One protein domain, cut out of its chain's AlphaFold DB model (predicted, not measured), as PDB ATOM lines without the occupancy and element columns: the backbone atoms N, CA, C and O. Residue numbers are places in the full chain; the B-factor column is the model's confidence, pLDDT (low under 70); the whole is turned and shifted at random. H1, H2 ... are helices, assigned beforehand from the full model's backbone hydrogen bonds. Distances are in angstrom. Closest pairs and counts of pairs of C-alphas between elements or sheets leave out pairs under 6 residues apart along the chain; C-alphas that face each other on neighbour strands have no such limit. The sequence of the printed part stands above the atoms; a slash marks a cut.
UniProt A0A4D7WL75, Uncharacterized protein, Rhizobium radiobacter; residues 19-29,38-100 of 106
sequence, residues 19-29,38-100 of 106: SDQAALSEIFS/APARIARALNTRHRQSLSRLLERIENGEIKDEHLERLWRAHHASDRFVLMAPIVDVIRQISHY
ATOM      1  N   SER A  19      15.472 -12.446 115.911       81.12
ATOM      2  CA  SER A  19      14.709 -12.902 114.742       81.12
ATOM      3  C   SER A  19      14.066 -14.279 114.942       81.12
ATOM      4  O   SER A  19      12.994 -14.525 114.388       81.12
ATOM      5  N   ASP A  20      14.694 -15.159 115.722       83.38
ATOM      6  CA  ASP A  20      14.144 -16.466 116.094       83.38
ATOM      7  C   ASP A  20      13.054 -16.300 117.162       83.38
ATOM      8  O   ASP A  20      11.989 -16.903 117.057       83.38
ATOM      9  N   GLN A  21      13.265 -15.407 118.135       83.50
ATOM     10  CA  GLN A  21      12.267 -15.061 119.155       83.50
ATOM     11  C   GLN A  21      10.987 -14.480 118.539       83.50
ATOM     12  O   GLN A  21       9.886 -14.836 118.960       83.50
ATOM     13  N   ALA A  22      11.115 -13.635 117.510       83.94
ATOM     14  CA  ALA A  22       9.973 -13.096 116.772       83.94
ATOM     15  C   ALA A  22       9.189 -14.198 116.035       83.94
ATOM     16  O   ALA A  22       7.961 -14.220 116.082       83.94
ATOM     17  N   ALA A  23       9.888 -15.148 115.404       85.56
ATOM     18  CA  ALA A  23       9.244 -16.280 114.738       85.56
ATOM     19  C   ALA A  23       8.514 -17.195 115.736       85.56
ATOM     20  O   ALA A  23       7.395 -17.629 115.466       85.56
ATOM     21  N   LEU A  24       9.120 -17.452 116.899       85.12
ATOM     22  CA  LEU A  24       8.504 -18.232 117.972       85.12
ATOM     23  C   LEU A  24       7.277 -17.526 118.555       85.12
ATOM     24  O   LEU A  24       6.231 -18.151 118.675       85.12
ATOM     25  N   SER A  25       7.360 -16.219 118.820       81.19
ATOM     26  CA  SER A  25       6.217 -15.418 119.289       81.19
ATOM     27  C   SER A  25       5.015 -15.500 118.341       81.19
ATOM     28  O   SER A  25       3.878 -15.603 118.798       81.19
ATOM     29  N   GLU A  26       5.246 -15.506 117.024       84.25
ATOM     30  CA  GLU A  26       4.181 -15.648 116.020       84.25
ATOM     31  C   GLU A  26       3.540 -17.047 116.050       84.25
ATOM     32  O   GLU A  26       2.314 -17.184 116.009       84.25
ATOM     33  N   ILE A  27       4.362 -18.100 116.161       83.00
ATOM     34  CA  ILE A  27       3.893 -19.488 116.307       83.00
ATOM     35  C   ILE A  27       3.014 -19.610 117.553       83.00
ATOM     36  O   ILE A  27       1.906 -20.144 117.488       83.00
ATOM     37  N   PHE A  28       3.500 -19.080 118.669       79.12
ATOM     38  CA  PHE A  28       2.837 -19.127 119.961       79.12
ATOM     39  C   PHE A  28       1.516 -18.359 119.943       79.12
ATOM     40  O   PHE A  28       0.485 -18.917 120.313       79.12
ATOM     41  N   SER A  29       1.511 -17.144 119.392       78.75
ATOM     42  CA  SER A  29       0.294 -16.342 119.212       78.75
ATOM     43  C   SER A  29      -0.729 -17.033 118.309       78.75
ATOM     44  O   SER A  29      -1.926 -16.958 118.554       78.75
ATOM     45  N   ALA A  38      -2.228 -27.068 114.613       82.75
ATOM     46  CA  ALA A  38      -2.285 -27.335 113.176       82.75
ATOM     47  C   ALA A  38      -0.991 -26.852 112.485       82.75
ATOM     48  O   ALA A  38      -0.969 -25.750 111.920       82.75
ATOM     49  N   PRO A  39       0.087 -27.663 112.488       84.50
ATOM     50  CA  PRO A  39       1.420 -27.249 112.035       84.50
ATOM     51  C   PRO A  39       1.451 -26.666 110.617       84.50
ATOM     52  O   PRO A  39       2.070 -25.632 110.379       84.50
ATOM     53  N   ALA A  40       0.709 -27.269 109.683       85.62
ATOM     54  CA  ALA A  40       0.629 -26.801 108.300       85.62
ATOM     55  C   ALA A  40      -0.030 -25.417 108.164       85.62
ATOM     56  O   ALA A  40       0.350 -24.629 107.297       85.62
ATOM     57  N   ARG A  41      -1.020 -25.097 109.011       84.12
ATOM     58  CA  ARG A  41      -1.659 -23.768 109.022       84.12
ATOM     59  C   ARG A  41      -0.714 -22.724 109.601       84.12
ATOM     60  O   ARG A  41      -0.593 -21.652 109.017       84.12
ATOM     61  N   ILE A  42      -0.019 -23.067 110.684       86.31
ATOM     62  CA  ILE A  42       0.981 -22.197 111.312       86.31
ATOM     63  C   ILE A  42       2.097 -21.883 110.310       86.31
ATOM     64  O   ILE A  42       2.358 -20.717 110.037       86.31
ATOM     65  N   ALA A  43       2.677 -22.896 109.658       86.94
ATOM     66  CA  ALA A  43       3.728 -22.705 108.654       86.94
ATOM     67  C   ALA A  43       3.306 -21.771 107.498       86.94
ATOM     68  O   ALA A  43       4.111 -20.969 107.015       86.94
ATOM     69  N   ARG A  44       2.034 -21.837 107.072       84.31
ATOM     70  CA  ARG A  44       1.471 -20.934 106.052       84.31
ATOM     71  C   ARG A  44       1.312 -19.497 106.553       84.31
ATOM     72  O   ARG A  44       1.552 -18.586 105.765       84.31
ATOM     73  N   ALA A  45       0.941 -19.305 107.819       85.00
ATOM     74  CA  ALA A  45       0.782 -17.986 108.435       85.00
ATOM     75  C   ALA A  45       2.121 -17.249 108.621       85.00
ATOM     76  O   ALA A  45       2.166 -16.022 108.572       85.00
ATOM     77  N   LEU A  46       3.232 -17.982 108.758       87.12
ATOM     78  CA  LEU A  46       4.562 -17.381 108.860       87.12
ATOM     79  C   LEU A  46       4.948 -16.641 107.572       87.12
ATOM     80  O   LEU A  46       4.860 -17.196 106.476       87.12
ATOM     81  N   ASN A  47       5.454 -15.413 107.705       89.75
ATOM     82  CA  ASN A  47       6.063 -14.675 106.595       89.75
ATOM     83  C   ASN A  47       7.458 -15.237 106.240       89.75
ATOM     84  O   ASN A  47       8.045 -16.015 106.994       89.75
ATOM     85  N   THR A  48       8.028 -14.821 105.105       87.88
ATOM     86  CA  THR A  48       9.339 -15.308 104.624       87.88
ATOM     87  C   THR A  48      10.454 -15.172 105.664       87.88
ATOM     88  O   THR A  48      11.265 -16.085 105.809       87.88
ATOM     89  N   ARG A  49      10.476 -14.072 106.427       88.12
ATOM     90  CA  ARG A  49      11.493 -13.827 107.457       88.12
ATOM     91  C   ARG A  49      11.351 -14.804 108.620       88.12
ATOM     92  O   ARG A  49      12.341 -15.397 109.028       88.12
ATOM     93  N   HIS A  50      10.127 -15.021 109.102       88.94
ATOM     94  CA  HIS A  50       9.845 -15.985 110.166       88.94
ATOM     95  C   HIS A  50      10.222 -17.405 109.740       88.94
ATOM     96  O   HIS A  50      10.840 -18.126 110.515       88.94
ATOM     97  N   ARG A  51       9.934 -17.787 108.488       88.94
ATOM     98  CA  ARG A  51      10.326 -19.096 107.940       88.94
ATOM     99  C   ARG A  51      11.848 -19.272 107.904       88.94
ATOM    100  O   ARG A  51      12.346 -20.308 108.322       88.94
ATOM    101  N   GLN A  52      12.591 -18.259 107.454       89.19
ATOM    102  CA  GLN A  52      14.061 -18.291 107.428       89.19
ATOM    103  C   GLN A  52      14.685 -18.347 108.827       89.19
ATOM    104  O   GLN A  52      15.713 -18.995 109.015       89.19
ATOM    105  N   SER A  53      14.108 -17.640 109.799       89.62
ATOM    106  CA  SER A  53      14.527 -17.744 111.201       89.62
ATOM    107  C   SER A  53      14.233 -19.137 111.753       89.62
ATOM    108  O   SER A  53      15.117 -19.768 112.314       89.62
ATOM    109  N   LEU A  54      13.034 -19.678 111.507       89.81
ATOM    110  CA  LEU A  54      12.653 -21.003 111.997       89.81
ATOM    111  C   LEU A  54      13.544 -22.113 111.421       89.81
ATOM    112  O   LEU A  54      13.963 -22.991 112.168       89.81
ATOM    113  N   SER A  55      13.904 -22.044 110.133       89.00
ATOM    114  CA  SER A  55      14.853 -22.988 109.526       89.00
ATOM    115  C   SER A  55      16.228 -22.952 110.197       89.00
ATOM    116  O   SER A  55      16.768 -24.012 110.502       89.00
ATOM    117  N   ARG A  56      16.766 -21.753 110.469       90.12
ATOM    118  CA  ARG A  56      18.055 -21.573 111.164       90.12
ATOM    119  C   ARG A  56      17.989 -22.031 112.617       90.12
ATOM    120  O   ARG A  56      18.909 -22.676 113.107       90.12
ATOM    121  N   LEU A  57      16.896 -21.725 113.311       89.81
ATOM    122  CA  LEU A  57      16.670 -22.195 114.672       89.81
ATOM    123  C   LEU A  57      16.628 -23.725 114.720       89.81
ATOM    124  O   LEU A  57      17.225 -24.319 115.614       89.81
ATOM    125  N   LEU A  58      15.968 -24.365 113.752       90.75
ATOM    126  CA  LEU A  58      15.898 -25.819 113.685       90.75
ATOM    127  C   LEU A  58      17.268 -26.459 113.428       90.75
ATOM    128  O   LEU A  58      17.585 -27.437 114.092       90.75
ATOM    129  N   GLU A  59      18.112 -25.882 112.571       90.81
ATOM    130  CA  GLU A  59      19.504 -26.343 112.406       90.81
ATOM    131  C   GLU A  59      20.275 -26.298 113.738       90.81
ATOM    132  O   GLU A  59      20.967 -27.247 114.103       90.81
ATOM    133  N   ARG A  60      20.102 -25.232 114.527       91.25
ATOM    134  CA  ARG A  60      20.736 -25.110 115.852       91.25
ATOM    135  C   ARG A  60      20.184 -26.110 116.872       91.25
ATOM    136  O   ARG A  60      20.919 -26.555 117.751       91.25
ATOM    137  N   ILE A  61      18.905 -26.470 116.767       90.12
ATOM    138  CA  ILE A  61      18.294 -27.541 117.569       90.12
ATOM    139  C   ILE A  61      18.866 -28.907 117.160       90.12
ATOM    140  O   ILE A  61      19.236 -29.700 118.022       90.12
ATOM    141  N   GLU A  62      18.965 -29.180 115.857       89.00
ATOM    142  CA  GLU A  62      19.524 -30.420 115.297       89.00
ATOM    143  C   GLU A  62      21.006 -30.595 115.676       89.00
ATOM    144  O   GLU A  62      21.426 -31.701 116.012       89.00
ATOM    145  N   ASN A  63      21.764 -29.496 115.747       89.88
ATOM    146  CA  ASN A  63      23.156 -29.472 116.213       89.88
ATOM    147  C   ASN A  63      23.305 -29.536 117.747       89.88
ATOM    148  O   ASN A  63      24.424 -29.529 118.262       89.88
ATOM    149  N   GLY A  64      22.200 -29.567 118.501       86.88
ATOM    150  CA  GLY A  64      22.205 -29.610 119.966       86.88
ATOM    151  C   GLY A  64      22.641 -28.307 120.647       86.88
ATOM    152  O   GLY A  64      22.825 -28.286 121.866       86.88
ATOM    153  N   GLU A  65      22.792 -27.218 119.890       88.81
ATOM    154  CA  GLU A  65      23.088 -25.889 120.429       88.81
ATOM    155  C   GLU A  65      21.886 -25.345 121.200       88.81
ATOM    156  O   GLU A  65      22.035 -24.778 122.280       88.81
ATOM    157  N   ILE A  66      20.679 -25.542 120.665       87.81
ATOM    158  CA  ILE A  66      19.422 -25.123 121.286       87.81
ATOM    159  C   ILE A  66      18.690 -26.364 121.794       87.81
ATOM    160  O   ILE A  66      18.424 -27.295 121.042       87.81
ATOM    161  N   LYS A  67      18.352 -26.359 123.083       88.94
ATOM    162  CA  LYS A  67      17.610 -27.424 123.755       88.94
ATOM    163  C   LYS A  67      16.231 -26.926 124.154       88.94
ATOM    164  O   LYS A  67      15.980 -25.718 124.162       88.94
ATOM    165  N   ASP A  68      15.367 -27.861 124.517       87.56
ATOM    166  CA  ASP A  68      13.995 -27.557 124.908       87.56
ATOM    167  C   ASP A  68      13.938 -26.600 126.108       87.56
ATOM    168  O   ASP A  68      13.172 -25.643 126.088       87.56
ATOM    169  N   GLU A  69      14.853 -26.719 127.077       87.19
ATOM    170  CA  GLU A  69      14.881 -25.840 128.253       87.19
ATOM    171  C   GLU A  69      15.177 -24.370 127.896       87.19
ATOM    172  O   GLU A  69      14.722 -23.451 128.584       87.19
ATOM    173  N   HIS A  70      15.936 -24.124 126.821       86.25
ATOM    174  CA  HIS A  70      16.176 -22.767 126.317       86.25
ATOM    175  C   HIS A  70      14.892 -22.165 125.739       86.25
ATOM    176  O   HIS A  70      14.582 -20.997 125.984       86.25
ATOM    177  N   LEU A  71      14.132 -22.977 125.004       86.06
ATOM    178  CA  LEU A  71      12.874 -22.585 124.380       86.06
ATOM    179  C   LEU A  71      11.765 -22.411 125.422       86.06
ATOM    180  O   LEU A  71      11.011 -21.446 125.340       86.06
ATOM    181  N   GLU A  72      11.700 -23.275 126.438       83.19
ATOM    182  CA  GLU A  72      10.745 -23.147 127.541       83.19
ATOM    183  C   GLU A  72      10.976 -21.870 128.341       83.19
ATOM    184  O   GLU A  72      10.025 -21.188 128.721       83.19
ATOM    185  N   ARG A  73      12.240 -21.525 128.606       82.75
ATOM    186  CA  ARG A  73      12.574 -20.281 129.305       82.75
ATOM    187  C   ARG A  73      12.102 -19.068 128.514       82.75
ATOM    188  O   ARG A  73      11.533 -18.152 129.104       82.75
ATOM    189  N   LEU A  74      12.311 -19.080 127.196       79.81
ATOM    190  CA  LEU A  74      11.822 -18.029 126.312       79.81
ATOM    191  C   LEU A  74      10.289 -17.978 126.318       79.81
ATOM    192  O   LEU A  74       9.719 -16.918 126.550       79.81
ATOM    193  N   TRP A  75       9.619 -19.117 126.148       77.62
ATOM    194  CA  TRP A  75       8.162 -19.216 126.224       77.62
ATOM    195  C   TRP A  75       7.619 -18.619 127.526       77.62
ATOM    196  O   TRP A  75       6.747 -17.757 127.488       77.62
ATOM    197  N   ARG A  76       8.182 -18.999 128.681       77.56
ATOM    198  CA  ARG A  76       7.778 -18.460 129.990       77.56
ATOM    199  C   ARG A  76       8.032 -16.960 130.107       77.56
ATOM    200  O   ARG A  76       7.247 -16.288 130.759       77.56
ATOM    201  N   ALA A  77       9.091 -16.427 129.498       76.44
ATOM    202  CA  ALA A  77       9.350 -14.986 129.495       76.44
ATOM    203  C   ALA A  77       8.316 -14.209 128.658       76.44
ATOM    204  O   ALA A  77       7.920 -13.114 129.046       76.44
ATOM    205  N   HIS A  78       7.854 -14.783 127.542       70.62
ATOM    206  CA  HIS A  78       6.866 -14.162 126.652       70.62
ATOM    207  C   HIS A  78       5.412 -14.349 127.116       70.62
ATOM    208  O   HIS A  78       4.590 -13.462 126.911       70.62
ATOM    209  N   HIS A  79       5.104 -15.472 127.766       66.44
ATOM    210  CA  HIS A  79       3.750 -15.877 128.156       66.44
ATOM    211  C   HIS A  79       3.602 -16.073 129.673       66.44
ATOM    212  O   HIS A  79       2.763 -16.850 130.117       66.44
ATOM    213  N   ALA A  80       4.392 -15.361 130.486       58.56
ATOM    214  CA  ALA A  80       4.396 -15.472 131.954       58.56
ATOM    215  C   ALA A  80       2.999 -15.353 132.602       58.56
ATOM    216  O   ALA A  80       2.778 -15.882 133.691       58.56
ATOM    217  N   SER A  81       2.070 -14.666 131.930       55.75
ATOM    218  CA  SER A  81       0.703 -14.412 132.396       55.75
ATOM    219  C   SER A  81      -0.361 -15.314 131.752       55.75
ATOM    220  O   SER A  81      -1.484 -15.363 132.256       55.75
ATOM    221  N   ASP A  82      -0.039 -16.035 130.674       58.59
ATOM    222  CA  ASP A  82      -0.992 -16.898 129.973       58.59
ATOM    223  C   ASP A  82      -0.931 -18.320 130.542       58.59
ATOM    224  O   ASP A  82       0.118 -18.962 130.572       58.59
ATOM    225  N   ARG A  83      -2.079 -18.863 130.970       54.97
ATOM    226  CA  ARG A  83      -2.218 -20.264 131.427       54.97
ATOM    227  C   ARG A  83      -2.190 -21.255 130.261       54.97
ATOM    228  O   ARG A  83      -3.047 -22.131 130.153       54.97
ATOM    229  N   PHE A  84      -1.235 -21.104 129.358       61.41
ATOM    230  CA  PHE A  84      -1.119 -21.963 128.198       61.41
ATOM    231  C   PHE A  84      -0.121 -23.081 128.504       61.41
ATOM    232  O   PHE A  84       1.085 -22.867 128.619       61.41
ATOM    233  N   VAL A  85      -0.661 -24.283 128.710       62.06
ATOM    234  CA  VAL A  85       0.121 -25.488 128.993       62.06
ATOM    235  C   VAL A  85       0.479 -26.141 127.666       62.06
ATOM    236  O   VAL A  85      -0.390 -26.642 126.952       62.06
ATOM    237  N   LEU A  86       1.765 -26.143 127.335       65.75
ATOM    238  CA  LEU A  86       2.276 -26.916 126.210       65.75
ATOM    239  C   LEU A  86       2.205 -28.407 126.566       65.75
ATOM    240  O   LEU A  86       2.790 -28.849 127.549       65.75
ATOM    241  N   MET A  87       1.457 -29.180 125.777       69.69
ATOM    242  CA  MET A  87       1.312 -30.636 125.948       69.69
ATOM    243  C   MET A  87       2.468 -31.431 125.308       69.69
ATOM    244  O   MET A  87       2.539 -32.644 125.471       69.69
ATOM    245  N   ALA A  88       3.352 -30.761 124.564       78.06
ATOM    246  CA  ALA A  88       4.498 -31.347 123.875       78.06
ATOM    247  C   ALA A  88       5.742 -30.451 124.042       78.06
ATOM    248  O   ALA A  88       5.570 -29.232 124.170       78.06
ATOM    249  N   PRO A  89       6.963 -31.018 123.987       85.69
ATOM    250  CA  PRO A  89       8.204 -30.245 123.939       85.69
ATOM    251  C   PRO A  89       8.169 -29.198 122.817       85.69
ATOM    252  O   PRO A  89       7.703 -29.475 121.704       85.69
ATOM    253  N   ILE A  90       8.688 -27.997 123.072       86.12
ATOM    254  CA  ILE A  90       8.703 -26.905 122.083       86.12
ATOM    255  C   ILE A  90       9.579 -27.282 120.886       86.12
ATOM    256  O   ILE A  90       9.247 -26.944 119.747       86.12
ATOM    257  N   VAL A  91      10.656 -28.037 121.109       89.12
ATOM    258  CA  VAL A  91      11.473 -28.619 120.033       89.12
ATOM    259  C   VAL A  91      10.618 -29.424 119.049       89.12
ATOM    260  O   VAL A  91      10.772 -29.272 117.835       89.12
ATOM    261  N   ASP A  92       9.691 -30.245 119.543       88.25
ATOM    262  CA  ASP A  92       8.848 -31.080 118.684       88.25
ATOM    263  C   ASP A  92       7.780 -30.258 117.964       88.25
ATOM    264  O   ASP A  92       7.498 -30.513 116.792       88.25
ATOM    265  N   VAL A  93       7.248 -29.217 118.611       87.12
ATOM    266  CA  VAL A  93       6.373 -28.226 117.962       87.12
ATOM    267  C   VAL A  93       7.092 -27.563 116.783       87.12
ATOM    268  O   VAL A  93       6.562 -27.531 115.668       87.12
ATOM    269  N   ILE A  94       8.322 -27.086 116.995       89.31
ATOM    270  CA  ILE A  94       9.141 -26.446 115.955       89.31
ATOM    271  C   ILE A  94       9.436 -27.424 114.816       89.31
ATOM    272  O   ILE A  94       9.291 -27.051 113.649       89.31
ATOM    273  N   ARG A  95       9.811 -28.672 115.123       89.75
ATOM    274  CA  ARG A  95      10.061 -29.720 114.117       89.75
ATOM    275  C   ARG A  95       8.826 -29.995 113.266       89.75
ATOM    276  O   ARG A  95       8.921 -29.996 112.039       89.75
ATOM    277  N   GLN A  96       7.667 -30.167 113.900       88.75
ATOM    278  CA  GLN A  96       6.410 -30.440 113.203       88.75
ATOM    279  C   GLN A  96       6.006 -29.291 112.276       88.75
ATOM    280  O   GLN A  96       5.602 -29.538 111.144       88.75
ATOM    281  N   ILE A  97       6.154 -28.035 112.709       88.44
ATOM    282  CA  ILE A  97       5.891 -26.863 111.854       88.44
ATOM    283  C   ILE A  97       6.901 -26.799 110.705       88.44
ATOM    284  O   ILE A  97       6.528 -26.541 109.559       88.44
ATOM    285  N   SER A  98       8.172 -27.068 110.997       87.56
ATOM    286  CA  SER A  98       9.256 -26.958 110.021       87.56
ATOM    287  C   SER A  98       9.156 -27.961 108.876       87.56
ATOM    288  O   SER A  98       9.606 -27.659 107.773       87.56
ATOM    289  N   HIS A  99       8.514 -29.112 109.093       88.12
ATOM    290  CA  HIS A  99       8.216 -30.083 108.035       88.12
ATOM    291  C   HIS A  99       7.346 -29.496 106.908       88.12
ATOM    292  O   HIS A  99       7.396 -29.951 105.771       88.12
ATOM    293  N   TYR A 100       6.566 -28.452 107.203       87.62
ATOM    294  CA  TYR A 100       5.707 -27.775 106.230       87.62
ATOM    295  C   TYR A 100       6.339 -26.507 105.641       87.62
ATOM    296  O   TYR A 100       5.671 -25.774 104.903       87.62
TER     297      TYR A 100
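Overview. This is residues 19 to 29 and 38 to 100 of the 106 residues of an uncharacterized protein of Rhizobium radiobacter (UniProt A0A4D7WL75). Five short helices cross one another in a compact, rounded cluster. H5 meets H4 near its beginning, at Val 91, and H2 and H3 near its other end, at Ile 97 and Ser 98, while H1 crosses H3 and is near H5 without touching it. The 74 printed residues hold five named helices, H1 to H5 in chain order, and no named strand; the class is all helix. The radius of gyration of the C-alphas is 11.5 A, and the spans are 29 by 26 by 21 A.

Arrangement. Begin with H1, residues 19 to 29: at Ala 23 it touches H3, residues 48 to 62, about perpendicular at 79 degrees, with the closest C-alphas, of Ala 23 and His 50, 4.6 A apart. Look next at the hub, H5, residues 90 to 98, which touches three helices. It touches H2, residues 39 to 45, where the closest C-alphas, of Pro 39 and Ile 97, are 4.5 A apart. It touches H3 at a steep tilt of 52 degrees, opposite ways, closest at C-alphas Ser 55 and Ser 98, 6.9 A. It touches H4, residues 68 to 78, about perpendicular at 89 degrees, closest at C-alphas Asp 68 and Val 91, 5.6 A. H2 and H4 are apart. In each of the five helices, every O i to N i+4 pair is within hydrogen-bond range.

Along the chain. Find C-alpha 19 at (14.709, -12.902, 114.742), where H1 begins; it is 15.5 A long. H2 measures 10.0 A, H3 21.1 A and H4 15.3 A. H5 runs 12.1 A to C-alpha 98 at (9.256, -26.958, 110.021).

Size, cuts and confidence. The farthest C-alphas, of Asn 63 and Ser 81, are 31.5 A apart. Residues 30 to 37 are not printed, and C-alphas 29 and 38 are 12.8 A apart across this cut. The link from H4 to H5 is long, with 11 residues; residues 79 to 87 have pLDDT under 70.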